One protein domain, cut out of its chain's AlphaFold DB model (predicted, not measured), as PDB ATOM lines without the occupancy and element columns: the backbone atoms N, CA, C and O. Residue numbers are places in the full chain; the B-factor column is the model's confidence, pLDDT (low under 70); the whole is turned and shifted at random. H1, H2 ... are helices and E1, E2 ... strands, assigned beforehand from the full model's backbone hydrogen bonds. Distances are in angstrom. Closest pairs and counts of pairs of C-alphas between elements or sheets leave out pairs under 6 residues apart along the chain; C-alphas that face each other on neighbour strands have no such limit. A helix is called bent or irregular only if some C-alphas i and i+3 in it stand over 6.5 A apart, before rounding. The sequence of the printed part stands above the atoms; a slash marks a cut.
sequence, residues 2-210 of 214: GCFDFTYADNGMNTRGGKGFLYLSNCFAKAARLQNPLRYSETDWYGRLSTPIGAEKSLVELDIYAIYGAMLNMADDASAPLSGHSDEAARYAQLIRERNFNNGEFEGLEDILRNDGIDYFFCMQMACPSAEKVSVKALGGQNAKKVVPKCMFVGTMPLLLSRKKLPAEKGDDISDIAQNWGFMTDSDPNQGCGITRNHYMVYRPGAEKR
ATOM      1  N   GLY A   2     215.086 144.376 169.240       51.53
ATOM      2  CA  GLY A   2     214.531 144.351 170.598       51.53
ATOM      3  C   GLY A   2     213.137 144.968 170.666       51.53
ATOM      4  O   GLY A   2     212.819 145.856 169.879       51.53
ATOM      5  N   CYS A   3     212.308 144.488 171.594       59.12
ATOM      6  CA  CYS A   3     211.076 145.183 171.949       59.12
ATOM      7  C   CYS A   3     211.403 146.505 172.641       59.12
ATOM      8  O   CYS A   3     212.294 146.577 173.486       59.12
ATOM      9  N   PHE A   4     210.656 147.532 172.257       64.31
ATOM     10  CA  PHE A   4     210.855 148.915 172.650       64.31
ATOM     11  C   PHE A   4     209.968 149.339 173.826       64.31
ATOM     12  O   PHE A   4     210.158 150.391 174.415       64.31
ATOM     13  N   ASP A   5     208.970 148.541 174.190       85.12
ATOM     14  CA  ASP A   5     208.060 148.847 175.289       85.12
ATOM     15  C   ASP A   5     207.559 147.565 175.946       85.12
ATOM     16  O   ASP A   5     207.517 146.495 175.329       85.12
ATOM     17  N   PHE A   6     207.102 147.711 177.185       91.56
ATOM     18  CA  PHE A   6     206.585 146.624 177.999       91.56
ATOM     19  C   PHE A   6     205.186 146.938 178.499       91.56
ATOM     20  O   PHE A   6     204.715 148.076 178.459       91.56
ATOM     21  N   THR A   7     204.534 145.920 179.043       94.44
ATOM     22  CA  THR A   7     203.289 146.048 179.788       94.44
ATOM     23  C   THR A   7     203.474 145.607 181.233       94.44
ATOM     24  O   THR A   7     204.207 144.668 181.554       94.44
ATOM     25  N   TYR A   8     202.808 146.316 182.138       96.19
ATOM     26  CA  TYR A   8     202.805 145.964 183.548       96.19
ATOM     27  C   TYR A   8     202.000 144.690 183.802       96.19
ATOM     28  O   TYR A   8     200.839 144.598 183.399       96.19
ATOM     29  N   ALA A   9     202.551 143.769 184.593       96.88
ATOM     30  CA  ALA A   9     201.866 142.536 184.969       96.88
ATOM     31  C   ALA A   9     200.579 142.787 185.780       96.88
ATOM     32  O   ALA A   9     199.640 141.992 185.724       96.88
ATOM     33  N   ASP A  10     200.499 143.886 186.543       95.81
ATOM     34  CA  ASP A  10     199.356 144.153 187.423       95.81
ATOM     35  C   ASP A  10     198.135 144.735 186.698       95.81
ATOM     36  O   ASP A  10     196.991 144.430 187.051       95.81
ATOM     37  N   ASN A  11     198.347 145.551 185.666       94.75
ATOM     38  CA  ASN A  11     197.269 146.310 185.023       94.75
ATOM     39  C   ASN A  11     197.216 146.188 183.488       94.75
ATOM     40  O   ASN A  11     196.238 146.640 182.883       94.75
ATOM     41  N   GLY A  12     198.215 145.552 182.872       94.19
ATOM     42  CA  GLY A  12     198.292 145.333 181.431       94.19
ATOM     43  C   GLY A  12     198.360 146.611 180.597       94.19
ATOM     44  O   GLY A  12     197.912 146.634 179.449       94.19
ATOM     45  N   MET A  13     198.811 147.713 181.195       93.94
ATOM     46  CA  MET A  13     199.077 148.972 180.506       93.94
ATOM     47  C   MET A  13     200.545 149.052 180.111       93.94
ATOM     48  O   MET A  13     201.400 148.486 180.791       93.94
ATOM     49  N   ASN A  14     200.824 149.799 179.046       92.00
ATOM     50  CA  ASN A  14     202.184 150.128 178.633       92.00
ATOM     51  C   ASN A  14     202.988 150.816 179.770       92.00
ATOM     52  O   ASN A  14     202.422 151.545 180.596       92.00
ATOM     53  N   THR A  15     204.300 150.561 179.822       89.81
ATOM     54  CA  THR A  15     205.210 151.069 180.863       89.81
ATOM     55  C   THR A  15     205.807 152.449 180.594       89.81
ATOM     56  O   THR A  15     206.241 153.083 181.557       89.81
ATOM     57  N   ARG A  16     205.804 152.925 179.343       82.94
ATOM     58  CA  ARG A  16     206.443 154.160 178.861       82.94
ATOM     59  C   ARG A  16     206.030 155.386 179.665       82.94
ATOM     60  O   ARG A  16     204.846 155.621 179.917       82.94
ATOM     61  N   GLY A  17     207.022 156.179 180.073       78.19
ATOM     62  CA  GLY A  17     206.809 157.352 180.934       78.19
ATOM     63  C   GLY A  17     206.206 157.003 182.303       78.19
ATOM     64  O   GLY A  17     205.719 157.870 183.032       78.19
ATOM     65  N   GLY A  18     206.181 155.716 182.650       84.19
ATOM     66  CA  GLY A  18     205.672 155.201 183.901       84.19
ATOM     67  C   GLY A  18     206.802 154.849 184.864       84.19
ATOM     68  O   GLY A  18     207.884 154.440 184.477       84.19
ATOM     69  N   LYS A  19     206.493 154.967 186.152       92.75
ATOM     70  CA  LYS A  19     207.227 154.407 187.286       92.75
ATOM     71  C   LYS A  19     206.630 153.080 187.732       92.75
ATOM     72  O   LYS A  19     205.424 152.863 187.569       92.75
ATOM     73  N   GLY A  20     207.417 152.274 188.424       95.88
ATOM     74  CA  GLY A  20     206.941 151.009 188.957       95.88
ATOM     75  C   GLY A  20     207.979 150.287 189.795       95.88
ATOM     76  O   GLY A  20     208.833 150.898 190.442       95.88
ATOM     77  N   PHE A  21     207.850 148.970 189.787       97.44
ATOM     78  CA  PHE A  21     208.662 148.022 190.522       97.44
ATOM     79  C   PHE A  21     209.100 146.913 189.568       97.44
ATOM     80  O   PHE A  21     208.236 146.265 188.977       97.44
ATOM     81  N   LEU A  22     210.409 146.710 189.444       97.31
ATOM     82  CA  LEU A  22     211.028 145.532 188.847       97.31
ATOM     83  C   LEU A  22     211.309 144.525 189.962       97.31
ATOM     84  O   LEU A  22     211.965 144.863 190.948       97.31
ATOM     85  N   TYR A  23     210.805 143.305 189.830       97.69
ATOM     86  CA  TYR A  23     211.149 142.226 190.755       97.69
ATOM     87  C   TYR A  23     212.410 141.547 190.258       97.69
ATOM     88  O   TYR A  23     212.617 141.405 189.054       97.69
ATOM     89  N   LEU A  24     213.250 141.168 191.210       96.56
ATOM     90  CA  LEU A  24     214.523 140.519 190.966       96.56
ATOM     91  C   LEU A  24     214.490 139.106 191.543       96.56
ATOM     92  O   LEU A  24     213.760 138.863 192.506       96.56
ATOM     93  N   SER A  25     215.324 138.207 191.026       95.12
ATOM     94  CA  SER A  25     215.591 136.953 191.713       95.12
ATOM     95  C   SER A  25     216.316 137.233 193.028       95.12
ATOM     96  O   SER A  25     217.127 138.167 193.131       95.12
ATOM     97  N   ASN A  26     216.045 136.432 194.056       94.56
ATOM     98  CA  ASN A  26     216.674 136.609 195.364       94.56
ATOM     99  C   ASN A  26     218.204 136.474 195.288       94.56
ATOM    100  O   ASN A  26     218.924 137.223 195.961       94.56
ATOM    101  N   CYS A  27     218.704 135.575 194.432       93.50
ATOM    102  CA  CYS A  27     220.133 135.401 194.172       93.50
ATOM    103  C   CYS A  27     220.773 136.685 193.616       93.50
ATOM    104  O   CYS A  27     221.693 137.239 194.233       93.50
ATOM    105  N   PHE A  28     220.230 137.222 192.518       95.81
ATOM    106  CA  PHE A  28     220.754 138.432 191.881       95.81
ATOM    107  C   PHE A  28     220.649 139.654 192.802       95.81
ATOM    108  O   PHE A  28     221.630 140.378 192.996       95.81
ATOM    109  N   ALA A  29     219.497 139.857 193.453       95.62
ATOM    110  CA  ALA A  29     219.290 140.979 194.369       95.62
ATOM    111  C   ALA A  29     220.309 140.982 195.522       95.62
ATOM    112  O   ALA A  29     220.855 142.033 195.882       95.62
ATOM    113  N   LYS A  30     220.602 139.800 196.081       95.50
ATOM    114  CA  LYS A  30     221.605 139.621 197.137       95.50
ATOM    115  C   LYS A  30     223.019 139.898 196.627       95.50
ATOM    116  O   LYS A  30     223.768 140.611 197.302       95.50
ATOM    117  N   ALA A  31     223.381 139.369 195.458       96.06
ATOM    118  CA  ALA A  31     224.701 139.563 194.859       96.06
ATOM    119  C   ALA A  31     224.981 141.043 194.549       96.06
ATOM    120  O   ALA A  31     226.004 141.583 194.982       96.06
ATOM    121  N   ALA A  32     224.018 141.721 193.920       96.06
ATOM    122  CA  ALA A  32     224.097 143.128 193.528       96.06
ATOM    123  C   ALA A  32     223.827 144.126 194.675       96.06
ATOM    124  O   ALA A  32     223.953 145.345 194.504       96.06
ATOM    125  N   ARG A  33     223.452 143.632 195.866       95.75
ATOM    126  CA  ARG A  33     223.003 144.442 197.016       95.75
ATOM    127  C   ARG A  33     221.939 145.471 196.612       95.75
ATOM    128  O   ARG A  33     222.077 146.676 196.871       95.75
ATOM    129  N   LEU A  34     220.892 144.981 195.958       94.88
ATOM    130  CA  LEU A  34     219.729 145.761 195.545       94.88
ATOM    131  C   LEU A  34     218.527 145.485 196.449       94.88
ATOM    132  O   LEU A  34     218.419 144.442 197.091       94.88
ATOM    133  N   GLN A  35     217.610 146.449 196.503       93.38
ATOM    134  CA  GLN A  35     216.295 146.226 197.100       93.38
ATOM    135  C   GLN A  35     215.449 145.376 196.151       93.38
ATOM    136  O   GLN A  35     215.516 145.567 194.940       93.38
ATOM    137  N   ASN A  36     214.630 144.483 196.710       93.50
ATOM    138  CA  ASN A  36     213.689 143.667 195.950       93.50
ATOM    139  C   ASN A  36     212.260 143.860 196.504       93.50
ATOM    140  O   ASN A  36     212.034 143.617 197.694       93.50
ATOM    141  N   PRO A  37     211.294 144.343 195.702       96.31
ATOM    142  CA  PRO A  37     211.461 144.818 194.331       96.31
ATOM    143  C   PRO A  37     212.239 146.136 194.236       96.31
ATOM    144  O   PRO A  37     212.202 146.978 195.142       96.31
ATOM    145  N   LEU A  38     212.890 146.321 193.095       95.94
ATOM    146  CA  LEU A  38     213.617 147.517 192.711       95.94
ATOM    147  C   LEU A  38     212.645 148.554 192.144       95.94
ATOM    148  O   LEU A  38     211.951 148.317 191.158       95.94
ATOM    149  N   ARG A  39     212.561 149.721 192.778       96.19
ATOM    150  CA  ARG A  39     211.718 150.817 192.287       96.19
ATOM    151  C   ARG A  39     212.422 151.542 191.147       96.19
ATOM    152  O   ARG A  39     213.567 151.921 191.328       96.19
ATOM    153  N   TYR A  40     211.706 151.854 190.073       95.25
ATOM    154  CA  TYR A  40     212.181 152.732 188.998       95.25
ATOM    155  C   TYR A  40     211.234 153.924 188.809       95.25
ATOM    156  O   TYR A  40     210.043 153.852 189.148       95.25
ATOM    157  N   SER A  41     211.759 155.045 188.321       92.62
ATOM    158  CA  SER A  41     211.000 156.277 188.067       92.62
ATOM    159  C   SER A  41     210.519 156.392 186.631       92.62
ATOM    160  O   SER A  41     209.426 156.915 186.418       92.62
ATOM    161  N   GLU A  42     211.305 155.905 185.678       88.44
ATOM    162  CA  GLU A  42     211.045 156.056 184.247       88.44
ATOM    163  C   GLU A  42     211.557 154.831 183.491       88.44
ATOM    164  O   GLU A  42     212.486 154.158 183.949       88.44
ATOM    165  N   THR A  43     210.933 154.550 182.349       87.50
ATOM    166  CA  THR A  43     211.416 153.578 181.367       87.50
ATOM    167  C   THR A  43     211.532 154.272 180.026       87.50
ATOM    168  O   THR A  43     210.574 154.934 179.597       87.50
ATOM    169  N   ASP A  44     212.664 154.101 179.359       83.38
ATOM    170  CA  ASP A  44     212.797 154.520 177.973       83.38
ATOM    171  C   ASP A  44     212.234 153.460 177.012       83.38
ATOM    172  O   ASP A  44     211.659 152.445 177.414       83.38
ATOM    173  N   TRP A  45     212.398 153.737 175.723       74.94
ATOM    174  CA  TRP A  45     211.933 152.904 174.629       74.94
ATOM    175  C   TRP A  45     212.905 151.773 174.263       74.94
ATOM    176  O   TRP A  45     212.698 151.103 173.268       74.94
ATOM    177  N   TYR A  46     213.984 151.550 175.009       80.19
ATOM    178  CA  TYR A  46     214.904 150.424 174.813       80.19
ATOM    179  C   TYR A  46     214.902 149.451 175.993       80.19
ATOM    180  O   TYR A  46     215.604 148.432 175.962       80.19
ATOM    181  N   GLY A  47     214.094 149.737 177.014       85.19
ATOM    182  CA  GLY A  47     214.054 148.977 178.254       85.19
ATOM    183  C   GLY A  47     215.110 149.402 179.265       85.19
ATOM    184  O   GLY A  47     215.431 148.622 180.158       85.19
ATOM    185  N   ARG A  48     215.632 150.627 179.167       90.69
ATOM    186  CA  ARG A  48     216.437 151.240 180.223       90.69
ATOM    187  C   ARG A  48     215.524 151.785 181.310       90.69
ATOM    188  O   ARG A  48     214.574 152.526 181.049       90.69
ATOM    189  N   LEU A  49     215.798 151.381 182.545       92.31
ATOM    190  CA  LEU A  49     215.047 151.752 183.737       92.31
ATOM    191  C   LEU A  49     215.860 152.740 184.565       92.31
ATOM    192  O   LEU A  49     216.905 152.381 185.110       92.31
ATOM    193  N   SER A  50     215.343 153.955 184.740       94.06
ATOM    194  CA  SER A  50     215.946 154.927 185.654       94.06
ATOM    195  C   SER A  50     215.608 154.557 187.097       94.06
ATOM    196  O   SER A  50     214.443 154.565 187.514       94.06
ATOM    197  N   THR A  51     216.630 154.191 187.863       94.44
ATOM    198  CA  THR A  51     216.499 153.545 189.167       94.44
ATOM    199  C   THR A  51     217.301 154.295 190.233       94.44
ATOM    200  O   THR A  51     218.514 154.430 190.095       94.44
ATOM    201  N   PRO A  52     216.683 154.744 191.343       93.06
ATOM    202  CA  PRO A  52     217.410 155.328 192.465       93.06
ATOM    203  C   PRO A  52     218.108 154.249 193.307       93.06
ATOM    204  O   PRO A  52     217.460 153.490 194.039       93.06
ATOM    205  N   ILE A  53     219.439 154.223 193.265       90.62
ATOM    206  CA  ILE A  53     220.273 153.225 193.944       90.62
ATOM    207  C   ILE A  53     221.110 153.878 195.056       90.62
ATOM    208  O   ILE A  53     221.553 155.017 194.960       90.62
ATOM    209  N   GLY A  54     221.329 153.138 196.147       84.00
ATOM    210  CA  GLY A  54     222.144 153.590 197.279       84.00
ATOM    211  C   GLY A  54     221.399 154.479 198.280       84.00
ATOM    212  O   GLY A  54     220.178 154.662 198.206       84.00
ATOM    213  N   ALA A  55     222.147 154.980 199.269       83.12
ATOM    214  CA  ALA A  55     221.621 155.848 200.325       83.12
ATOM    215  C   ALA A  55     221.264 157.242 199.788       83.12
ATOM    216  O   ALA A  55     220.217 157.779 200.136       83.12
ATOM    217  N   GLU A  56     222.090 157.765 198.881       85.94
ATOM    218  CA  GLU A  56     221.913 159.072 198.235       85.94
ATOM    219  C   GLU A  56     220.844 159.066 197.134       85.94
ATOM    220  O   GLU A  56     220.466 160.121 196.638       85.94
ATOM    221  N   LYS A  57     220.312 157.886 196.782       87.19
ATOM    222  CA  LYS A  57     219.285 157.710 195.744       87.19
ATOM    223  C   LYS A  57     219.707 158.242 194.372       87.19
ATOM    224  O   LYS A  57     218.852 158.678 193.603       87.19
ATOM    225  N   SER A  58     220.995 158.137 194.049       88.88
ATOM    226  CA  SER A  58     221.530 158.451 192.726       88.88
ATOM    227  C   SER A  58     220.785 157.655 191.659       88.88
ATOM    228  O   SER A  58     220.610 156.440 191.796       88.88
ATOM    229  N   LEU A  59     220.310 158.354 190.628       91.25
ATOM    230  CA  LEU A  59     219.631 157.730 189.500       91.25
ATOM    231  C   LEU A  59     220.659 157.050 188.604       91.25
ATOM    232  O   LEU A  59     221.655 157.655 188.221       91.25
ATOM    233  N   VAL A  60     220.393 155.786 188.301       92.62
ATOM    234  CA  VAL A  60     221.203 154.938 187.431       92.62
ATOM    235  C   VAL A  60     220.275 154.303 186.415       92.62
ATOM    236  O   VAL A  60     219.185 153.853 186.774       92.62
ATOM    237  N   GLU A  61     220.698 154.263 185.162       93.12
ATOM    238  CA  GLU A  61     219.981 153.561 184.107       93.12
ATOM    239  C   GLU A  61     220.467 152.119 184.043       93.12
ATOM    240  O   GLU A  61     221.663 151.869 183.925       93.12
ATOM    241  N   LEU A  62     219.540 151.171 184.156       93.94
ATOM    242  CA  LEU A  62     219.837 149.748 184.033       93.94
ATOM    243  C   LEU A  62     219.006 149.136 182.916       93.94
ATOM    244  O   LEU A  62     217.816 149.439 182.791       93.94
ATOM    245  N   ASP A  63     219.614 148.256 182.136       94.00
ATOM    246  CA  ASP A  63     218.912 147.529 181.087       94.00
ATOM    247  C   ASP A  63     218.074 146.376 181.653       94.00
ATOM    248  O   ASP A  63     218.586 145.466 182.308       94.00
ATOM    249  N   ILE A  64     216.767 146.391 181.393       94.06
ATOM    250  CA  ILE A  64     215.845 145.366 181.892       94.06
ATOM    251  C   ILE A  64     216.191 143.965 181.389       94.06
ATOM    252  O   ILE A  64     216.077 143.000 182.148       94.06
ATOM    253  N   TYR A  65     216.614 143.842 180.132       93.88
ATOM    254  CA  TYR A  65     216.959 142.555 179.550       93.88
ATOM    255  C   TYR A  65     218.331 142.094 180.032       93.88
ATOM    256  O   TYR A  65     218.487 140.900 180.255       93.88
ATOM    257  N   ALA A  66     219.283 143.000 180.281       95.81
ATOM    258  CA  ALA A  66     220.549 142.620 180.913       95.81
ATOM    259  C   ALA A  66     220.348 142.142 182.356       95.81
ATOM    260  O   ALA A  66     220.889 141.109 182.742       95.81
ATOM    261  N   ILE A  67     219.511 142.833 183.145       96.62
ATOM    262  CA  ILE A  67     219.118 142.349 184.477       96.62
ATOM    263  C   ILE A  67     218.469 140.968 184.355       96.62
ATOM    264  O   ILE A  67     218.788 140.070 185.131       96.62
ATOM    265  N   TYR A  68     217.570 140.782 183.389       95.19
ATOM    266  CA  TYR A  68     216.901 139.504 183.180       95.19
ATOM    267  C   TYR A  68     217.874 138.383 182.800       95.19
ATOM    268  O   TYR A  68     217.850 137.330 183.436       95.19
ATOM    269  N   GLY A  69     218.789 138.634 181.863       94.81
ATOM    270  CA  GLY A  69     219.880 137.726 181.509       94.81
ATOM    271  C   GLY A  69     220.779 137.391 182.693       94.81
ATOM    272  O   GLY A  69     221.114 136.227 182.906       94.81
ATOM    273  N   ALA A  70     221.103 138.373 183.535       96.12
ATOM    274  CA  ALA A  70     221.869 138.133 184.752       96.12
ATOM    275  C   ALA A  70     221.112 137.227 185.735       96.12
ATOM    276  O   ALA A  70     221.695 136.311 186.306       96.12
ATOM    277  N   MET A  71     219.805 137.442 185.917       95.06
ATOM    278  CA  MET A  71     218.980 136.580 186.772       95.06
ATOM    279  C   MET A  71     218.915 135.141 186.257       95.06
ATOM    280  O   MET A  71     218.948 134.228 187.076       95.06
ATOM    281  N   LEU A  72     218.848 134.947 184.937       93.44
ATOM    282  CA  LEU A  72     218.866 133.628 184.299       93.44
ATOM    283  C   LEU A  72     220.195 132.904 184.542       93.44
ATOM    284  O   LEU A  72     220.200 131.760 184.983       93.44
ATOM    285  N   ASN A  73     221.313 133.592 184.323       93.25
ATOM    286  CA  ASN A  73     222.661 133.031 184.460       93.25
ATOM    287  C   ASN A  73     223.125 132.839 185.912       93.25
ATOM    288  O   ASN A  73     224.100 132.134 186.158       93.25
ATOM    289  N   MET A  74     222.446 133.471 186.873       91.81
ATOM    290  CA  MET A  74     222.702 133.307 188.310       91.81
ATOM    291  C   MET A  74     221.684 132.399 189.011       91.81
ATOM    292  O   MET A  74     221.755 132.243 190.233       91.81
ATOM    293  N   ALA A  75     220.704 131.860 188.286       84.69
ATOM    294  CA  ALA A  75     219.736 130.934 188.854       84.69
ATOM    295  C   ALA A  75     220.374 129.553 189.056       84.69
ATOM    296  O   ALA A  75     221.017 129.024 188.155       84.69
ATOM    297  N   ASP A  76     220.115 128.929 190.206       66.00
ATOM    298  CA  ASP A  76     220.505 127.534 190.476       66.00
ATOM    299  C   ASP A  76     219.618 126.514 189.720       66.00
ATOM    300  O   ASP A  76     219.748 125.301 189.893       66.00
ATOM    301  N   ASP A  77     218.668 126.989 188.910       60.47
ATOM    302  CA  ASP A  77     217.677 126.162 188.233       60.47
ATOM    303  C   ASP A  77     218.223 125.618 186.905       60.47
ATOM    304  O   ASP A  77     218.347 126.336 185.915       60.47
ATOM    305  N   ALA A  78     218.481 124.306 186.873       49.62
ATOM    306  CA  ALA A  78     218.927 123.564 185.693       49.62
ATOM    307  C   ALA A  78     217.940 123.593 184.505       49.62
ATOM    308  O   ALA A  78     218.255 123.063 183.438       49.62
ATOM    309  N   SER A  79     216.734 124.148 184.684       50.91
ATOM    310  CA  SER A  79     215.731 124.304 183.626       50.91
ATOM    311  C   SER A  79     215.810 125.634 182.871       50.91
ATOM    312  O   SER A  79     215.230 125.748 181.788       50.91
ATOM    313  N   ALA A  80     216.532 126.631 183.393       54.53
ATOM    314  CA  ALA A  80     216.932 127.769 182.582       54.53
ATOM    315  C   ALA A  80     218.082 127.298 181.675       54.53
ATOM    316  O   ALA A  80     219.037 126.704 182.180       54.53
ATOM    317  N   PRO A  81     218.025 127.504 180.348       52.41
ATOM    318  CA  PRO A  81     219.194 127.300 179.514       52.41
ATOM    319  C   PRO A  81     220.244 128.297 180.001       52.41
ATOM    320  O   PRO A  81     220.153 129.488 179.721       52.41
ATOM    321  N   LEU A  82     221.197 127.812 180.800       59.34
ATOM    322  CA  LEU A  82     222.384 128.564 181.166       59.34
ATOM    323  C   LEU A  82     223.065 128.899 179.840       59.34
ATOM    324  O   LEU A  82     223.614 128.015 179.182       59.34
ATOM    325  N   SER A  83     222.995 130.162 179.425       61.19
ATOM    326  CA  SER A  83     223.613 130.673 178.194       61.19
ATOM    327  C   SER A  83     225.142 130.655 178.256       61.19
ATOM    328  O   SER A  83     225.810 131.059 177.312       61.19
ATOM    329  N   GLY A  84     225.706 130.126 179.347       78.06
ATOM    330  CA  GLY A  84     227.137 129.999 179.568       78.06
ATOM    331  C   GLY A  84     227.769 131.265 180.138       78.06
ATOM    332  O   GLY A  84     228.981 131.271 180.311       78.06
ATOM    333  N   HIS A  85     226.975 132.292 180.468       91.56
ATOM    334  CA  HIS A  85     227.457 133.611 180.887       91.56
ATOM    335  C   HIS A  85     227.340 133.844 182.409       91.56
ATOM    336  O   HIS A  85     226.987 134.933 182.876       91.56
ATOM    337  N   SER A  86     227.582 132.807 183.223       91.56
ATOM    338  CA  SER A  86     227.492 132.899 184.691       91.56
ATOM    339  C   SER A  86     228.550 133.823 185.294       91.56
ATOM    340  O   SER A  86     228.265 134.535 186.262       91.56
ATOM    341  N   ASP A  87     229.755 133.837 184.718       93.94
ATOM    342  CA  ASP A  87     230.858 134.682 185.181       93.94
ATOM    343  C   ASP A  87     230.580 136.157 184.860       93.94
ATOM    344  O   ASP A  87     230.739 137.027 185.723       93.94
ATOM    345  N   GLU A  88     230.067 136.439 183.662       96.19
ATOM    346  CA  GLU A  88     229.611 137.759 183.229       96.19
ATOM    347  C   GLU A  88     228.466 138.262 184.111       96.19
ATOM    348  O   GLU A  88     228.494 139.402 184.572       96.19
ATOM    349  N   ALA A  89     227.486 137.410 184.418       95.88
ATOM    350  CA  ALA A  89     226.374 137.770 185.293       95.88
ATOM    351  C   ALA A  89     226.839 138.085 186.725       95.88
ATOM    352  O   ALA A  89     226.414 139.085 187.320       95.88
ATOM    353  N   ALA A  90     227.758 137.280 187.269       96.00
ATOM    354  CA  ALA A  90     228.357 137.530 188.576       96.00
ATOM    355  C   ALA A  90     229.160 138.842 188.589       96.00
ATOM    356  O   ALA A  90     229.045 139.632 189.537       96.00
ATOM    357  N   ARG A  91     229.927 139.111 187.524       97.31
ATOM    358  CA  ARG A  91     230.695 140.350 187.371       97.31
ATOM    359  C   ARG A  91     229.788 141.569 187.225       97.31
ATOM    360  O   ARG A  91     230.020 142.579 187.889       97.31
ATOM    361  N   TYR A  92     228.716 141.461 186.449       97.56
ATOM    362  CA  TYR A  92     227.708 142.508 186.299       97.56
ATOM    363  C   TYR A  92     227.055 142.852 187.644       97.56
ATOM    364  O   TYR A  92     227.031 144.016 188.057       97.56
ATOM    365  N   ALA A  93     226.627 141.840 188.410       97.06
ATOM    366  CA  ALA A  93     226.100 142.036 189.760       97.06
ATOM    367  C   ALA A  93     227.131 142.693 190.700       97.06
ATOM    368  O   ALA A  93     226.779 143.564 191.506       97.06
ATOM    369  N   GLN A  94     228.411 142.322 190.588       97.38
ATOM    370  CA  GLN A  94     229.492 142.940 191.355       97.38
ATOM    371  C   GLN A  94     229.669 144.426 191.010       97.38
ATOM    372  O   GLN A  94     229.737 145.243 191.930       97.38
ATOM    373  N   LEU A  95     229.683 144.800 189.729       96.50
ATOM    374  CA  LEU A  95     229.801 146.202 189.311       96.50
ATOM    375  C   LEU A  95     228.620 147.046 189.801       96.50
ATOM    376  O   LEU A  95     228.823 148.142 190.333       96.50
ATOM    377  N   ILE A  96     227.395 146.505 189.732       95.81
ATOM    378  CA  ILE A  96     226.217 147.156 190.325       95.81
ATOM    379  C   ILE A  96     226.441 147.382 191.816       95.81
ATOM    380  O   ILE A  96     226.202 148.480 192.324       95.81
ATOM    381  N   ARG A  97     226.897 146.357 192.540       95.31
ATOM    382  CA  ARG A  97     227.168 146.437 193.980       95.31
ATOM    383  C   ARG A  97     228.228 147.486 194.316       95.31
ATOM    384  O   ARG A  97     228.065 148.196 195.308       95.31
ATOM    385  N   GLU A  98     229.282 147.569 193.512       94.69
ATOM    386  CA  GLU A  98     230.383 148.536 193.627       94.69
ATOM    387  C   GLU A  98     229.987 149.951 193.184       94.69
ATOM    388  O   GLU A  98     230.737 150.893 193.424       94.69
ATOM    389  N   ARG A  99     228.788 150.113 192.606       93.00
ATOM    390  CA  ARG A  99     228.274 151.375 192.049       93.00
ATOM    391  C   ARG A  99     229.144 151.907 190.910       93.00
ATOM    392  O   ARG A  99     229.278 153.115 190.727       93.00
ATOM    393  N   ASN A 100     229.725 150.990 190.144       91.75
ATOM    394  CA  ASN A 100     230.640 151.286 189.055       91.75
ATOM    395  C   ASN A 100     229.917 151.145 187.706       91.75
ATOM    396  O   ASN A 100     230.062 150.138 187.021       91.75
ATOM    397  N   PHE A 101     229.085 152.141 187.386       88.44
ATOM    398  CA  PHE A 101     228.181 152.128 186.224       88.44
ATOM    399  C   PHE A 101     228.771 152.792 184.970       88.44
ATOM    400  O   PHE A 101     228.412 152.433 183.861       88.44
ATOM    401  N   ASN A 102     229.691 153.750 185.133       83.25
ATOM    402  CA  ASN A 102     230.260 154.540 184.031       83.25
ATOM    403  C   ASN A 102     231.570 153.934 183.509       83.25
ATOM    404  O   ASN A 102     232.581 154.630 183.395       83.25
ATOM    405  N   ASN A 103     231.590 152.624 183.277       83.94
ATOM    406  CA  ASN A 103     232.766 151.943 182.755       83.94
ATOM    407  C   ASN A 103     232.392 151.121 181.509       83.94
ATOM    408  O   ASN A 103     231.277 150.619 181.396       83.94
ATOM    409  N   GLY A 104     233.329 150.986 180.567       89.62
ATOM    410  CA  GLY A 104     233.074 150.238 179.328       89.62
ATOM    411  C   GLY A 104     232.880 148.732 179.549       89.62
ATOM    412  O   GLY A 104     232.313 148.054 178.702       89.62
ATOM    413  N   GLU A 105     233.323 148.202 180.694       94.94
ATOM    414  CA  GLU A 105     233.074 146.809 181.086       94.94
ATOM    415  C   GLU A 105     231.580 146.575 181.364       94.94
ATOM    416  O   GLU A 105     231.028 145.563 180.952       94.94
ATOM    417  N   PHE A 106     230.910 147.525 182.013       93.62
ATOM    418  CA  PHE A 106     229.507 147.475 182.397       93.62
ATOM    419  C   PHE A 106     228.625 147.455 181.157       93.62
ATOM    420  O   PHE A 106     227.780 146.577 181.036       93.62
ATOM    421  N   GLU A 107     228.881 148.362 180.211       92.81
ATOM    422  CA  GLU A 107     228.186 148.402 178.920       92.81
ATOM    423  C   GLU A 107     228.380 147.092 178.138       92.81
ATOM    424  O   GLU A 107     227.409 146.508 177.661       92.81
ATOM    425  N   GLY A 108     229.613 146.572 178.079       95.00
ATOM    426  CA  GLY A 108     229.898 145.303 177.404       95.00
ATOM    427  C   GLY A 108     229.193 144.100 178.041       95.00
ATOM    428  O   GLY A 108     228.682 143.235 177.331       95.00
ATOM    429  N   LEU A 109     229.122 144.052 179.374       96.50
ATOM    430  CA  LEU A 109     228.383 143.013 180.098       96.50
ATOM    431  C   LEU A 109     226.871 143.134 179.881       96.50
ATOM    432  O   LEU A 109     226.197 142.112 179.745       96.50
ATOM    433  N   GLU A 110     226.333 144.355 179.823       94.81
ATOM    434  CA  GLU A 110     224.919 144.560 179.517       94.81
ATOM    435  C   GLU A 110     224.553 144.041 178.134       94.81
ATOM    436  O   GLU A 110     223.535 143.366 178.014       94.81
ATOM    437  N   ASP A 111     225.373 144.294 177.116       93.56
ATOM    438  CA  ASP A 111     225.106 143.818 175.757       93.56
ATOM    439  C   ASP A 111     225.085 142.285 175.671       93.56
ATOM    440  O   ASP A 111     224.205 141.714 175.019       93.56
ATOM    441  N   ILE A 112     226.009 141.608 176.363       93.81
ATOM    442  CA  ILE A 112     226.056 140.139 176.429       93.81
ATOM    443  C   ILE A 112     224.783 139.605 177.094       93.81
ATOM    444  O   ILE A 112     224.030 138.840 176.489       93.81
ATOM    445  N   LEU A 113     224.502 140.058 178.316       95.25
ATOM    446  CA  LEU A 113     223.390 139.550 179.123       95.25
ATOM    447  C   LEU A 113     222.027 139.944 178.540       95.25
ATOM    448  O   LEU A 113     221.045 139.216 178.692       95.25
ATOM    449  N   ARG A 114     221.944 141.079 177.842       93.94
ATOM    450  CA  ARG A 114     220.730 141.519 177.149       93.94
ATOM    451  C   ARG A 114     220.289 140.515 176.093       93.94
ATOM    452  O   ARG A 114     219.087 140.274 175.984       93.94
ATOM    453  N   ASN A 115     221.222 139.930 175.345       92.00
ATOM    454  CA  ASN A 115     220.885 138.918 174.344       92.00
ATOM    455  C   ASN A 115     220.280 137.675 175.003       92.00
ATOM    456  O   ASN A 115     219.205 137.248 174.592       92.00
ATOM    457  N   ASP A 116     220.873 137.192 176.097       92.00
ATOM    458  CA  ASP A 116     220.340 136.053 176.856       92.00
ATOM    459  C   ASP A 116     218.916 136.312 177.363       92.00
ATOM    460  O   ASP A 116     218.022 135.471 177.234       92.00
ATOM    461  N   GLY A 117     218.691 137.507 177.919       92.50
ATOM    462  CA  GLY A 117     217.380 137.925 178.402       92.50
ATOM    463  C   GLY A 117     216.338 137.995 177.284       92.50
ATOM    464  O   GLY A 117     215.207 137.542 177.472       92.50
ATOM    465  N   ILE A 118     216.701 138.543 176.121       91.88
ATOM    466  CA  ILE A 118     215.832 138.622 174.938       91.88
ATOM    467  C   ILE A 118     215.508 137.220 174.420       91.88
ATOM    468  O   ILE A 118     214.330 136.887 174.263       91.88
ATOM    469  N   ASP A 119     216.527 136.398 174.188       91.06
ATOM    470  CA  ASP A 119     216.374 135.073 173.594       91.06
ATOM    471  C   ASP A 119     215.492 134.190 174.470       91.06
ATOM    472  O   ASP A 119     214.517 133.610 173.986       91.06
ATOM    473  N   TYR A 120     215.744 134.159 175.779       90.88
ATOM    474  CA  TYR A 120     214.901 133.409 176.702       90.88
ATOM    475  C   TYR A 120     213.471 133.963 176.764       90.88
ATOM    476  O   TYR A 120     212.507 133.195 176.738       90.88
ATOM    477  N   PHE A 121     213.308 135.293 176.804       92.00
ATOM    478  CA  PHE A 121     211.990 135.927 176.861       92.00
ATOM    479  C   PHE A 121     211.097 135.538 175.678       92.00
ATOM    480  O   PHE A 121     209.913 135.267 175.880       92.00
ATOM    481  N   PHE A 122     211.635 135.522 174.457       90.69
ATOM    482  CA  PHE A 122     210.854 135.204 173.259       90.69
ATOM    483  C   PHE A 122     210.742 133.701 172.997       90.69
ATOM    484  O   PHE A 122     209.679 133.257 172.569       90.69
ATOM    485  N   CYS A 123     211.773 132.904 173.301       90.88
ATOM    486  CA  CYS A 123     211.716 131.444 173.150       90.88
ATOM    487  C   CYS A 123     210.649 130.800 174.043       90.88
ATOM    488  O   CYS A 123     210.043 129.807 173.657       90.88
ATOM    489  N   MET A 124     210.400 131.373 175.222       91.62
ATOM    490  CA  MET A 124     209.465 130.829 176.213       91.62
ATOM    491  C   MET A 124     208.032 131.374 176.076       91.62
ATOM    492  O   MET A 124     207.183 131.114 176.936       91.62
ATOM    493  N   GLN A 125     207.745 132.146 175.023       91.69
ATOM    494  CA  GLN A 125     206.398 132.632 174.729       91.69
ATOM    495  C   GLN A 125     205.609 131.622 173.901       91.69
ATOM    496  O   GLN A 125     206.062 131.128 172.872       91.69
ATOM    497  N   MET A 126     204.369 131.381 174.314       91.69
ATOM    498  CA  MET A 126     203.427 130.520 173.610       91.69
ATOM    499  C   MET A 126     202.078 131.215 173.436       91.69
ATOM    500  O   MET A 126     201.672 132.060 174.237       91.69
ATOM    501  N   ALA A 127     201.332 130.819 172.406       89.81
ATOM    502  CA  ALA A 127     199.955 131.261 172.239       89.81
ATOM    503  C   ALA A 127     199.077 130.733 173.386       89.81
ATOM    504  O   ALA A 127     199.085 129.542 173.698       89.81
ATOM    505  N   CYS A 128     198.285 131.615 173.994       85.56
ATOM    506  CA  CYS A 128     197.276 131.222 174.968       85.56
ATOM    507  C   CYS A 128     196.005 130.748 174.237       85.56
ATOM    508  O   CYS A 128     195.586 131.396 173.271       85.56
ATOM    509  N   PRO A 129     195.364 129.640 174.658       81.81
ATOM    510  CA  PRO A 129     194.093 129.209 174.089       81.81
ATOM    511  C   PRO A 129     193.040 130.325 174.144       81.81
ATOM    512  O   PRO A 129     192.722 130.851 175.209       81.81
ATOM    513  N   SER A 130     192.445 130.649 172.994       68.19
ATOM    514  CA  SER A 130     191.598 131.836 172.773       68.19
ATOM    515  C   SER A 130     190.333 131.936 173.641       68.19
ATOM    516  O   SER A 130     189.689 132.985 173.668       68.19
ATOM    517  N   ALA A 131     189.969 130.873 174.363       73.00
ATOM    518  CA  ALA A 131     188.814 130.825 175.257       73.00
ATOM    519  C   ALA A 131     189.167 130.940 176.755       73.00
ATOM    520  O   ALA A 131     188.252 131.008 177.584       73.00
ATOM    521  N   GLU A 132     190.450 130.958 177.137       81.06
ATOM    522  CA  GLU A 132     190.839 130.993 178.550       81.06
ATOM    523  C   GLU A 132     190.547 132.372 179.168       81.06
ATOM    524  O   GLU A 132     191.163 133.386 178.842       81.06
ATOM    525  N   LYS A 133     189.583 132.415 180.097       87.25
ATOM    526  CA  LYS A 133     189.280 133.608 180.899       87.25
ATOM    527  C   LYS A 133     190.031 133.564 182.223       87.25
ATOM    528  O   LYS A 133     189.573 132.936 183.184       87.25
ATOM    529  N   VAL A 134     191.130 134.305 182.307       91.38
ATOM    530  CA  VAL A 134     191.953 134.400 183.520       91.38
ATOM    531  C   VAL A 134     191.486 135.573 184.386       91.38
ATOM    532  O   VAL A 134     191.038 136.607 183.883       91.38
ATOM    533  N   SER A 135     191.526 135.405 185.710       92.81
ATOM    534  CA  SER A 135     191.142 136.463 186.654       92.81
ATOM    535  C   SER A 135     192.343 137.325 187.011       92.81
ATOM    536  O   SER A 135     193.319 136.813 187.548       92.81
ATOM    537  N   VAL A 136     192.223 138.634 186.819       93.25
ATOM    538  CA  VAL A 136     193.123 139.617 187.426       93.25
ATOM    539  C   VAL A 136     192.589 139.937 188.817       93.25
ATOM    540  O   VAL A 136     191.426 140.333 188.961       93.25
ATOM    541  N   LYS A 137     193.423 139.744 189.842       92.94
ATOM    542  CA  LYS A 137     193.069 140.037 191.236       92.94
ATOM    543  C   LYS A 137     192.907 141.548 191.439       92.94
ATOM    544  O   LYS A 137     193.483 142.362 190.715       92.94
ATOM    545  N   ALA A 138     192.110 141.930 192.434       94.31
ATOM    546  CA  ALA A 138     192.067 143.320 192.874       94.31
ATOM    547  C   ALA A 138     193.425 143.714 193.481       94.31
ATOM    548  O   ALA A 138     194.054 142.905 194.164       94.31
ATOM    549  N   LEU A 139     193.875 144.947 193.237       95.06
ATOM    550  CA  LEU A 139     195.136 145.456 193.787       95.06
ATOM    551  C   LEU A 139     195.073 146.969 194.013       95.06
ATOM    552  O   LEU A 139     195.060 147.775 193.072       95.06
ATOM    553  N   GLY A 140     195.038 147.374 195.284       87.44
ATOM    554  CA  GLY A 140     194.707 148.751 195.659       87.44
ATOM    555  C   GLY A 140     193.380 149.180 195.020       87.44
ATOM    556  O   GLY A 140     192.445 148.393 194.956       87.44
ATOM    557  N   GLY A 141     193.313 150.390 194.452       87.88
ATOM    558  CA  GLY A 141     192.120 150.899 193.748       87.88
ATOM    559  C   GLY A 141     191.810 150.276 192.373       87.88
ATOM    560  O   GLY A 141     191.095 150.886 191.588       87.88
ATOM    561  N   GLN A 142     192.393 149.121 192.029       90.81
ATOM    562  CA  GLN A 142     192.030 148.362 190.825       90.81
ATOM    563  C   GLN A 142     191.050 147.254 191.205       90.81
ATOM    564  O   GLN A 142     191.381 146.403 192.031       90.81
ATOM    565  N   ASN A 143     189.890 147.222 190.549       92.56
ATOM    566  CA  ASN A 143     188.908 146.154 190.721       92.56
ATOM    567  C   ASN A 143     189.370 144.854 190.056       92.56
ATOM    568  O   ASN A 143     190.034 144.871 189.015       92.56
ATOM    569  N   ALA A 144     188.966 143.726 190.638       94.06
ATOM    570  CA  ALA A 144     189.131 142.430 189.998       94.06
ATOM    571  C   ALA A 144     188.358 142.389 188.669       94.06
ATOM    572  O   ALA A 144     187.261 142.942 188.556       94.06
ATOM    573  N   LYS A 145     188.925 141.726 187.660       93.94
ATOM    574  CA  LYS A 145     188.312 141.593 186.329       93.94
ATOM    575  C   LYS A 145     188.712 140.281 185.665       93.94
ATOM    576  O   LYS A 145     189.708 139.664 186.035       93.94
ATOM    577  N   LYS A 146     187.946 139.865 184.660       93.81
ATOM    578  CA  LYS A 146     188.305 138.760 183.764       93.81
ATOM    579  C   LYS A 146     188.940 139.320 182.500       93.81
ATOM    580  O   LYS A 146     188.435 140.294 181.945       93.81
ATOM    581  N   VAL A 147     190.016 138.692 182.052       92.75
ATOM    582  CA  VAL A 147     190.702 139.021 180.799       92.75
ATOM    583  C   VAL A 147     190.839 137.764 179.951       92.75
ATOM    584  O   VAL A 147     190.753 136.656 180.478       92.75
ATOM    585  N   VAL A 148     191.024 137.951 178.646       92.50
ATOM    586  CA  VAL A 148     191.331 136.877 177.693       92.50
ATOM    587  C   VAL A 148     192.740 137.144 177.166       92.50
ATOM    588  O   VAL A 148     192.906 137.983 176.277       92.50
ATOM    589  N   PRO A 149     193.766 136.532 177.776       92.06
ATOM    590  CA  PRO A 149     195.150 136.674 177.346       92.06
ATOM    591  C   PRO A 149     195.352 136.071 175.956       92.06
ATOM    592  O   PRO A 149     194.710 135.087 175.597       92.06
ATOM    593  N   LYS A 150     196.258 136.660 175.176       90.25
ATOM    594  CA  LYS A 150     196.653 136.118 173.864       90.25
ATOM    595  C   LYS A 150     197.904 135.251 173.948       90.25
ATOM    596  O   LYS A 150     198.063 134.340 173.144       90.25
ATOM    597  N   CYS A 151     198.754 135.523 174.932       91.38
ATOM    598  CA  CYS A 151     200.037 134.869 175.125       91.38
ATOM    599  C   CYS A 151     200.142 134.319 176.549       91.38
ATOM    600  O   CYS A 151     199.551 134.853 177.498       91.38
ATOM    601  N   MET A 152     200.907 133.246 176.688       94.56
ATOM    602  CA  MET A 152     201.390 132.741 177.962       94.56
ATOM    603  C   MET A 152     202.908 132.591 177.901       94.56
ATOM    604  O   MET A 152     203.479 132.409 176.827       94.56
ATOM    605  N   PHE A 153     203.539 132.630 179.059       94.38
ATOM    606  CA  PHE A 153     204.955 132.381 179.231       94.38
ATOM    607  C   PHE A 153     205.158 131.084 180.005       94.38
ATOM    608  O   PHE A 153     204.548 130.902 181.066       94.38
ATOM    609  N   VAL A 154     206.003 130.199 179.477       93.06
ATOM    610  CA  VAL A 154     206.217 128.846 180.022       93.06
ATOM    611  C   VAL A 154     207.592 128.623 180.647       93.06
ATOM    612  O   VAL A 154     207.825 127.569 181.241       93.06
ATOM    613  N   GLY A 155     208.472 129.620 180.574       90.62
ATOM    614  CA  GLY A 155     209.777 129.591 181.228       90.62
ATOM    615  C   GLY A 155     209.664 129.601 182.754       90.62
ATOM    616  O   GLY A 155     208.667 130.040 183.329       90.62
ATOM    617  N   THR A 156     210.697 129.107 183.426       89.81
ATOM    618  CA  THR A 156     210.783 129.005 184.888       89.81
ATOM    619  C   THR A 156     211.183 130.305 185.577       89.81
ATOM    620  O   THR A 156     210.762 130.534 186.709       89.81
ATOM    621  N   MET A 157     211.890 131.203 184.894       92.38
ATOM    622  CA  MET A 157     212.207 132.541 185.398       92.38
ATOM    623  C   MET A 157     211.346 133.577 184.663       92.38
ATOM    624  O   MET A 157     211.471 133.682 183.453       92.38
ATOM    625  N   PRO A 158     210.450 134.330 185.313       94.94
ATOM    626  CA  PRO A 158     209.666 135.367 184.648       94.94
ATOM    627  C   PRO A 158     210.389 136.717 184.648       94.94
ATOM    628  O   PRO A 158     211.106 137.060 185.585       94.94
ATOM    629  N   LEU A 159     210.099 137.554 183.652       95.75
ATOM    630  CA  LEU A 159     210.344 138.993 183.731       95.75
ATOM    631  C   LEU A 159     209.128 139.685 184.361       95.75
ATOM    632  O   LEU A 159     208.011 139.548 183.860       95.75
ATOM    633  N   LEU A 160     209.316 140.440 185.448       97.31
ATOM    634  CA  LEU A 160     208.196 140.990 186.216       97.31
ATOM    635  C   LEU A 160     208.372 142.482 186.537       97.31
ATOM    636  O   LEU A 160     209.121 142.868 187.432       97.31
ATOM    637  N   LEU A 161     207.604 143.319 185.841       96.88
ATOM    638  CA  LEU A 161     207.336 144.719 186.157       96.88
ATOM    639  C   LEU A 161     205.899 144.881 186.652       96.88
ATOM    640  O   LEU A 161     204.949 144.332 186.092       96.88
ATOM    641  N   SER A 162     205.715 145.733 187.654       97.12
ATOM    642  CA  SER A 162     204.390 146.132 188.140       97.12
ATOM    643  C   SER A 162     204.331 147.629 188.413       97.12
ATOM    644  O   SER A 162     205.322 148.242 188.816       97.12
ATOM    645  N   ARG A 163     203.161 148.234 188.228       96.00
ATOM    646  CA  ARG A 163     202.932 149.640 188.563       96.00
ATOM    647  C   ARG A 163     202.763 149.816 190.067       96.00
ATOM    648  O   ARG A 163     203.270 150.778 190.647       96.00
ATOM    649  N   LYS A 164     202.019 148.908 190.694       95.69
ATOM    650  CA  LYS A 164     201.842 148.828 192.147       95.69
ATOM    651  C   LYS A 164     202.625 147.640 192.684       95.69
ATOM    652  O   LYS A 164     202.643 146.596 192.050       95.69
ATOM    653  N   LYS A 165     203.194 147.782 193.883       95.88
ATOM    654  CA  LYS A 165     203.867 146.670 194.556       95.88
ATOM    655  C   LYS A 165     202.875 145.513 194.743       95.88
ATOM    656  O   LYS A 165     201.812 145.702 195.333       95.88
ATOM    657  N   LEU A 166     203.231 144.354 194.210       96.38
ATOM    658  CA  LEU A 166     202.485 143.114 194.283       96.38
ATOM    659  C   LEU A 166     202.605 142.540 195.701       96.38
ATOM    660  O   LEU A 166     203.645 142.717 196.347       96.38
ATOM    661  N   PRO A 167     201.556 141.871 196.205       93.31
ATOM    662  CA  PRO A 167     201.653 141.090 197.429       93.31
ATOM    663  C   PRO A 167     202.696 139.981 197.258       93.31
ATOM    664  O   PRO A 167     202.680 139.286 196.246       93.31
ATOM    665  N   ALA A 168     203.577 139.833 198.244       93.19
ATOM    666  CA  ALA A 168     204.603 138.797 198.300       93.19
ATOM    667  C   ALA A 168     204.798 138.375 199.760       93.19
ATOM    668  O   ALA A 168     204.732 139.225 200.661       93.19
ATOM    669  N   GLU A 169     205.018 137.087 199.991       92.44
ATOM    670  CA  GLU A 169     205.344 136.545 201.304       92.44
ATOM    671  C   GLU A 169     206.846 136.659 201.593       92.44
ATOM    672  O   GLU A 169     207.673 137.022 200.751       92.44
ATOM    673  N   LYS A 170     207.223 136.415 202.850       88.50
ATOM    674  CA  LYS A 170     208.626 136.477 203.248       88.50
ATOM    675  C   LYS A 170     209.360 135.259 202.689       88.50
ATOM    676  O   LYS A 170     209.170 134.157 203.184       88.50
ATOM    677  N   GLY A 171     210.286 135.508 201.772       87.69
ATOM    678  CA  GLY A 171     211.123 134.470 201.172       87.69
ATOM    679  C   GLY A 171     210.692 134.071 199.766       87.69
ATOM    680  O   GLY A 171     211.475 133.386 199.119       87.69
ATOM    681  N   ASP A 172     209.533 134.549 199.295       93.25
ATOM    682  CA  ASP A 172     209.115 134.391 197.901       93.25
ATOM    683  C   ASP A 172     210.231 134.860 196.965       93.25
ATOM    684  O   ASP A 172     210.810 135.943 197.147       93.25
ATOM    685  N   ASP A 173     210.528 134.046 195.958       94.06
ATOM    686  CA  ASP A 173     211.308 134.474 194.809       94.06
ATOM    687  C   ASP A 173     210.384 135.013 193.708       94.06
ATOM    688  O   ASP A 173     209.156 134.914 193.761       94.06
ATOM    689  N   ILE A 174     210.969 135.622 192.682       94.75
ATOM    690  CA  ILE A 174     210.239 136.253 191.581       94.75
ATOM    691  C   ILE A 174     209.234 135.305 190.904       94.75
ATOM    692  O   ILE A 174     208.127 135.735 190.566       94.75
ATOM    693  N   SER A 175     209.574 134.021 190.758       93.50
ATOM    694  CA  SER A 175     208.687 133.004 190.184       93.50
ATOM    695  C   SER A 175     207.476 132.724 191.074       93.50
ATOM    696  O   SER A 175     206.362 132.641 190.554       93.50
ATOM    697  N   ASP A 176     207.648 132.685 192.399       94.56
ATOM    698  CA  ASP A 176     206.544 132.510 193.354       94.56
ATOM    699  C   ASP A 176     205.577 133.694 193.275       94.56
ATOM    700  O   ASP A 176     204.359 133.521 193.165       94.56
ATOM    701  N   ILE A 177     206.119 134.918 193.240       96.19
ATOM    702  CA  ILE A 177     205.328 136.150 193.121       96.19
ATOM    703  C   ILE A 177     204.542 136.148 191.805       96.19
ATOM    704  O   ILE A 177     203.336 136.413 191.801       96.19
ATOM    705  N   ALA A 178     205.198 135.834 190.684       95.69
ATOM    706  CA  ALA A 178     204.556 135.782 189.374       95.69
ATOM    707  C   ALA A 178     203.489 134.682 189.299       95.69
ATOM    708  O   ALA A 178     202.420 134.908 188.730       95.69
ATOM    709  N   GLN A 179     203.729 133.511 189.895       94.62
ATOM    710  CA  GLN A 179     202.775 132.400 189.920       94.62
ATOM    711  C   GLN A 179     201.561 132.725 190.795       94.62
ATOM    712  O   GLN A 179     200.418 132.493 190.391       94.62
ATOM    713  N   ASN A 180     201.793 133.345 191.952       94.19
ATOM    714  CA  ASN A 180     200.743 133.832 192.840       94.19
ATOM    715  C   ASN A 180     199.920 134.946 192.188       94.19
ATOM    716  O   ASN A 180     198.696 135.004 192.367       94.19
ATOM    717  N   TRP A 181     200.559 135.839 191.433       94.69
ATOM    718  CA  TRP A 181     199.871 136.892 190.692       94.69
ATOM    719  C   TRP A 181     199.134 136.356 189.452       94.69
ATOM    720  O   TRP A 181     198.023 136.801 189.155       94.69
ATOM    721  N   GLY A 182     199.714 135.362 188.781       94.94
ATOM    722  CA  GLY A 182     199.203 134.690 187.582       94.94
ATOM    723  C   GLY A 182     199.620 135.338 186.257       94.94
ATOM    724  O   GLY A 182     199.275 134.827 185.191       94.94
ATOM    725  N   PHE A 183     200.356 136.448 186.307       96.56
ATOM    726  CA  PHE A 183     200.778 137.212 185.134       96.56
ATOM    727  C   PHE A 183     202.216 137.688 185.289       96.56
ATOM    728  O   PHE A 183     202.687 137.904 186.406       96.56
ATOM    729  N   MET A 184     202.869 137.925 184.159       96.25
ATOM    730  CA  MET A 184     204.190 138.541 184.100       96.25
ATOM    731  C   MET A 184     204.215 139.683 183.082       96.25
ATOM    732  O   MET A 184     203.203 139.978 182.440       96.25
ATOM    733  N   THR A 185     205.352 140.363 182.973       95.38
ATOM    734  CA  THR A 185     205.534 141.432 181.990       95.38
ATOM    735  C   THR A 185     205.576 140.868 180.587       95.38
ATOM    736  O   THR A 185     206.292 139.905 180.337       95.38
ATOM    737  N   ASP A 186     204.837 141.503 179.679       93.31
ATOM    738  CA  ASP A 186     204.901 141.236 178.245       93.31
ATOM    739  C   ASP A 186     205.521 142.425 177.507       93.31
ATOM    740  O   ASP A 186     205.518 143.552 178.008       93.31
ATOM    741  N   SER A 187     205.983 142.180 176.290       90.56
ATOM    742  CA  SER A 187     206.207 143.209 175.286       90.56
ATOM    743  C   SER A 187     204.911 143.958 174.963       90.56
ATOM    744  O   SER A 187     203.822 143.383 174.926       90.56
ATOM    745  N   ASP A 188     205.006 145.267 174.742       89.12
ATOM    746  CA  ASP A 188     203.856 146.044 174.297       89.12
ATOM    747  C   ASP A 188     203.612 145.811 172.797       89.12
ATOM    748  O   ASP A 188     204.419 146.251 171.982       89.12
ATOM    749  N   PRO A 189     202.484 145.219 172.372       86.38
ATOM    750  CA  PRO A 189     202.214 144.993 170.953       86.38
ATOM    751  C   PRO A 189     202.193 146.272 170.102       86.38
ATOM    752  O   PRO A 189     202.410 146.197 168.895       86.38
ATOM    753  N   ASN A 190     201.924 147.439 170.698       85.94
ATOM    754  CA  ASN A 190     201.872 148.698 169.959       85.94
ATOM    755  C   ASN A 190     203.237 149.383 169.830       85.94
ATOM    756  O   ASN A 190     203.343 150.287 169.008       85.94
ATOM    757  N   GLN A 191     204.259 148.986 170.604       83.12
ATOM    758  CA  GLN A 191     205.639 149.504 170.508       83.12
ATOM    759  C   GLN A 191     205.722 151.048 170.441       83.12
ATOM    760  O   GLN A 191     206.549 151.623 169.731       83.12
ATOM    761  N   GLY A 192     204.810 151.744 171.124       74.88
ATOM    762  CA  GLY A 192     204.751 153.204 171.124       74.88
ATOM    763  C   GLY A 192     203.938 153.859 170.011       74.88
ATOM    764  O   GLY A 192     203.770 155.077 170.037       74.88
ATOM    765  N   CYS A 193     203.391 153.085 169.075       79.62
ATOM    766  CA  CYS A 193     202.482 153.562 168.028       79.62
ATOM    767  C   CYS A 193     201.072 153.875 168.562       79.62
ATOM    768  O   CYS A 193     200.244 154.434 167.844       79.62
ATOM    769  N   GLY A 194     200.770 153.508 169.811       81.50
ATOM    770  CA  GLY A 194     199.468 153.723 170.430       81.50
ATOM    771  C   GLY A 194     199.435 153.340 171.906       81.50
ATOM    772  O   GLY A 194     200.360 152.728 172.433       81.50
ATOM    773  N   ILE A 195     198.350 153.710 172.591       85.25
ATOM    774  CA  ILE A 195     198.159 153.383 174.008       85.25
ATOM    775  C   ILE A 195     197.717 151.925 174.141       85.25
ATOM    776  O   ILE A 195     196.618 151.566 173.715       85.25
ATOM    777  N   THR A 196     198.506 151.120 174.845       90.75
ATOM    778  CA  THR A 196     198.118 149.758 175.235       90.75
ATOM    779  C   THR A 196     197.424 149.727 176.585       90.75
ATOM    780  O   THR A 196     197.862 150.343 177.562       90.75
ATOM    781  N   ARG A 197     196.307 148.997 176.639       91.19
ATOM    782  CA  ARG A 197     195.511 148.749 177.845       91.19
ATOM    783  C   ARG A 197     195.026 147.308 177.841       91.19
ATOM    784  O   ARG A 197     194.631 146.801 176.795       91.19
ATOM    785  N   ASN A 198     194.936 146.710 179.025       90.62
ATOM    786  CA  ASN A 198     194.413 145.358 179.234       90.62
ATOM    787  C   ASN A 198     195.147 144.256 178.445       90.62
ATOM    788  O   ASN A 198     194.532 143.244 178.111       90.62
ATOM    789  N   HIS A 199     196.437 144.438 178.165       94.19
ATOM    790  CA  HIS A 199     197.279 143.415 177.551       94.19
ATOM    791  C   HIS A 199     198.016 142.642 178.642       94.19
ATOM    792  O   HIS A 199     198.707 143.242 179.455       94.19
ATOM    793  N   TYR A 200     197.823 141.328 178.701       95.00
ATOM    794  CA  TYR A 200     198.346 140.485 179.774       95.00
ATOM    795  C   TYR A 200     198.978 139.224 179.193       95.00
ATOM    796  O   TYR A 200     198.372 138.588 178.327       95.00
ATOM    797  N   MET A 201     200.124 138.829 179.748       95.69
ATOM    798  CA  MET A 201     200.741 137.528 179.511       95.69
ATOM    799  C   MET A 201     200.611 136.655 180.757       95.69
ATOM    800  O   MET A 201     201.025 137.041 181.853       95.69
ATOM    801  N   VAL A 202     199.990 135.487 180.591       95.75
ATOM    802  CA  VAL A 202     199.799 134.524 181.687       95.75
ATOM    803  C   VAL A 202     201.122 133.859 182.000       95.75
ATOM    804  O   VAL A 202     201.823 133.441 181.086       95.75
ATOM    805  N   TYR A 203     201.435 133.694 183.277       95.38
ATOM    806  CA  TYR A 203     202.605 132.930 183.688       95.38
ATOM    807  C   TYR A 203     202.218 131.479 184.018       95.38
ATOM    808  O   TYR A 203     201.379 131.232 184.890       95.38
ATOM    809  N   ARG A 204     202.781 130.516 183.276       92.38
ATOM    810  CA  ARG A 204     202.509 129.068 183.372       92.38
ATOM    811  C   ARG A 204     203.824 128.272 183.268       92.38
ATOM    812  O   ARG A 204     204.011 127.549 182.287       92.38
ATOM    813  N   PRO A 205     204.734 128.391 184.248       88.81
ATOM    814  CA  PRO A 205     206.040 127.741 184.178       88.81
ATOM    815  C   PRO A 205     205.906 126.222 183.999       88.81
ATOM    816  O   PRO A 205     205.067 125.584 184.642       88.81
ATOM    817  N   GLY A 206     206.723 125.638 183.118       80.19
ATOM    818  CA  GLY A 206     206.803 124.185 182.920       80.19
ATOM    819  C   GLY A 206     205.596 123.546 182.217       80.19
ATOM    820  O   GLY A 206     205.450 122.320 182.238       80.19
ATOM    821  N   ALA A 207     204.728 124.337 181.578       66.81
ATOM    822  CA  ALA A 207     203.554 123.824 180.867       66.81
ATOM    823  C   ALA A 207     203.882 122.985 179.606       66.81
ATOM    824  O   ALA A 207     202.977 122.377 179.034       66.81
ATOM    825  N   GLU A 208     205.155 122.861 179.208       56.25
ATOM    826  CA  GLU A 208     205.580 122.129 178.001       56.25
ATOM    827  C   GLU A 208     205.445 120.592 178.064       56.25
ATOM    828  O   GLU A 208     205.613 119.915 177.053       56.25
ATOM    829  N   LYS A 209     205.043 119.980 179.185       45.09
ATOM    830  CA  LYS A 209     204.884 118.507 179.268       45.09
ATOM    831  C   LYS A 209     203.507 117.947 178.881       45.09
ATOM    832  O   LYS A 209     203.151 116.854 179.323       45.09
ATOM    833  N   ARG A 210     202.701 118.645 178.072       40.25
ATOM    834  CA  ARG A 210     201.373 118.133 177.650       40.25
ATOM    835  C   ARG A 210     201.033 118.303 176.168       40.25
ATOM    836  O   ARG A 210     199.858 118.419 175.854       40.25
TER     837      ARG A 210
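AT A GLANCE: This is residues 2 to 210 of the 214 residues of an uncharacterized protein of Anaerofilum sp. An201 (UniProt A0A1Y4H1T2). One half of this domain is a cluster of four crossed helices, H1 to H4, with the strand hairpin E3-E4 leading into H2; the other half is small strands and long loops around the three-stranded sheet E5, E8, E9, with H5 grazing that sheet and the hairpin E6-E7 at the far end of the longest axis. The long H4 crosses H2 and leads from the helical half to E5, while the pair E1-E2 lies between E3 and the loop residues 161 to 162. The printed part has 209 residues with six named helices and nine named strands, in the order E1 H1 E2 E3 E4 H2 H3 H4 E5 E6 E7 E8 H5 E9 H6, and under half of the residues, 94, are in named elements. The class is mixed, helices and strands; the largest sheet runs E5, E8, E9 and is mixed, and the three two-stranded sheets are antiparallel. The whole is compact, with a radius of gyration of the C-alphas of 16.2 A, and rounded, spanning 48 by 37 by 37 A.

IN THESE COORDINATES: Start at Gly 2 and pass residues 2 to 19, which hold no named element, to C-alpha 20 at (206.941, 151.009, 188.957), where E1, residues 20 to 22, begins. H1 is residues 26 to 31 and E2 is residues 38 to 40. Next come E3, residues 48 to 53, 14.4 A long, and E4, residues 58 to 63, 16.2 A. H2, residues 64 to 73, measures 14.3 A, and H3, residues 86 to 98, measures 18.2 A. Find C-alpha 104 at (233.074, 150.238, 179.328); from there H4, residues 104 to 123, runs 29.1 A to C-alpha 123 at (211.716, 131.444, 173.150). Then look for the short strands E5, residues 125 to 127, E6, 134 to 136, E7, 145 to 147, and E8, 151 to 153. H5 is residues 174 to 181, 10.4 A long, E9 is residues 201 to 203, and H6, residues 207 to 210, ends at (201.373, 118.133, 177.650). H6 is irregular, but only just: C-alphas 207 and 210 are 6.9 A apart.

HOW THE PARTS SIT: Begin at E1, antiparallel to E2, with N 22 and O 38 at 2.8 A; E1 also pairs antiparallel through residues 21 to 22 with residues 161 to 162. The closest C-alphas of E2 and E3, Tyr 40 and Thr 51, are 4.4 A apart. E3 and E4 form an antiparallel hairpin, with N 51 and O 60 at 2.8 A. H2 touches H4, about perpendicular at 80 degrees, closest at the C-alphas of Ala 66 and Arg 114, 3.9 A; H4 does this with residues 109 to 118 alone. H3 touches H2 at a steep tilt of 55 degrees, opposite ways, with the C-alphas of Ala 70 and Ala 89 closest at 4.6 A. H3 also touches H1, closest at the C-alphas of Ala 31 and Ala 93, 5.8 A. In the other half, E5 and E8 are antiparallel, with N 152 and O 126 at 2.8 A, and E8 and E9 are parallel, with N 153 and O 202 at 2.8 A. E8, H5 and E9 form a strand-helix-strand unit, two parallel neighbour strands with a helix between them along the chain; H5 only grazes the sheet, with residues 175 to 181. E6 and E7 form an antiparallel hairpin, with N 136 and O 145 at 2.8 A. H6 touches no helix. Every O i to N i+4 pair is within hydrogen-bond range in H1, H2, H3 and H5, and 15 of 16 are in H4; H6 is too short for such a pair.

THE WHOLE: The two C-alphas farthest apart, those of Glu 56 and Arg 210, are 50.2 A apart. The printed part has no cut. The long links are H2 to H3, E8 to H5 and H5 to E9. The mean pLDDT of the printed part is 89.2; look for values under 70 at residues 2 to 4, 76 to 83, 130 and 207 to 210.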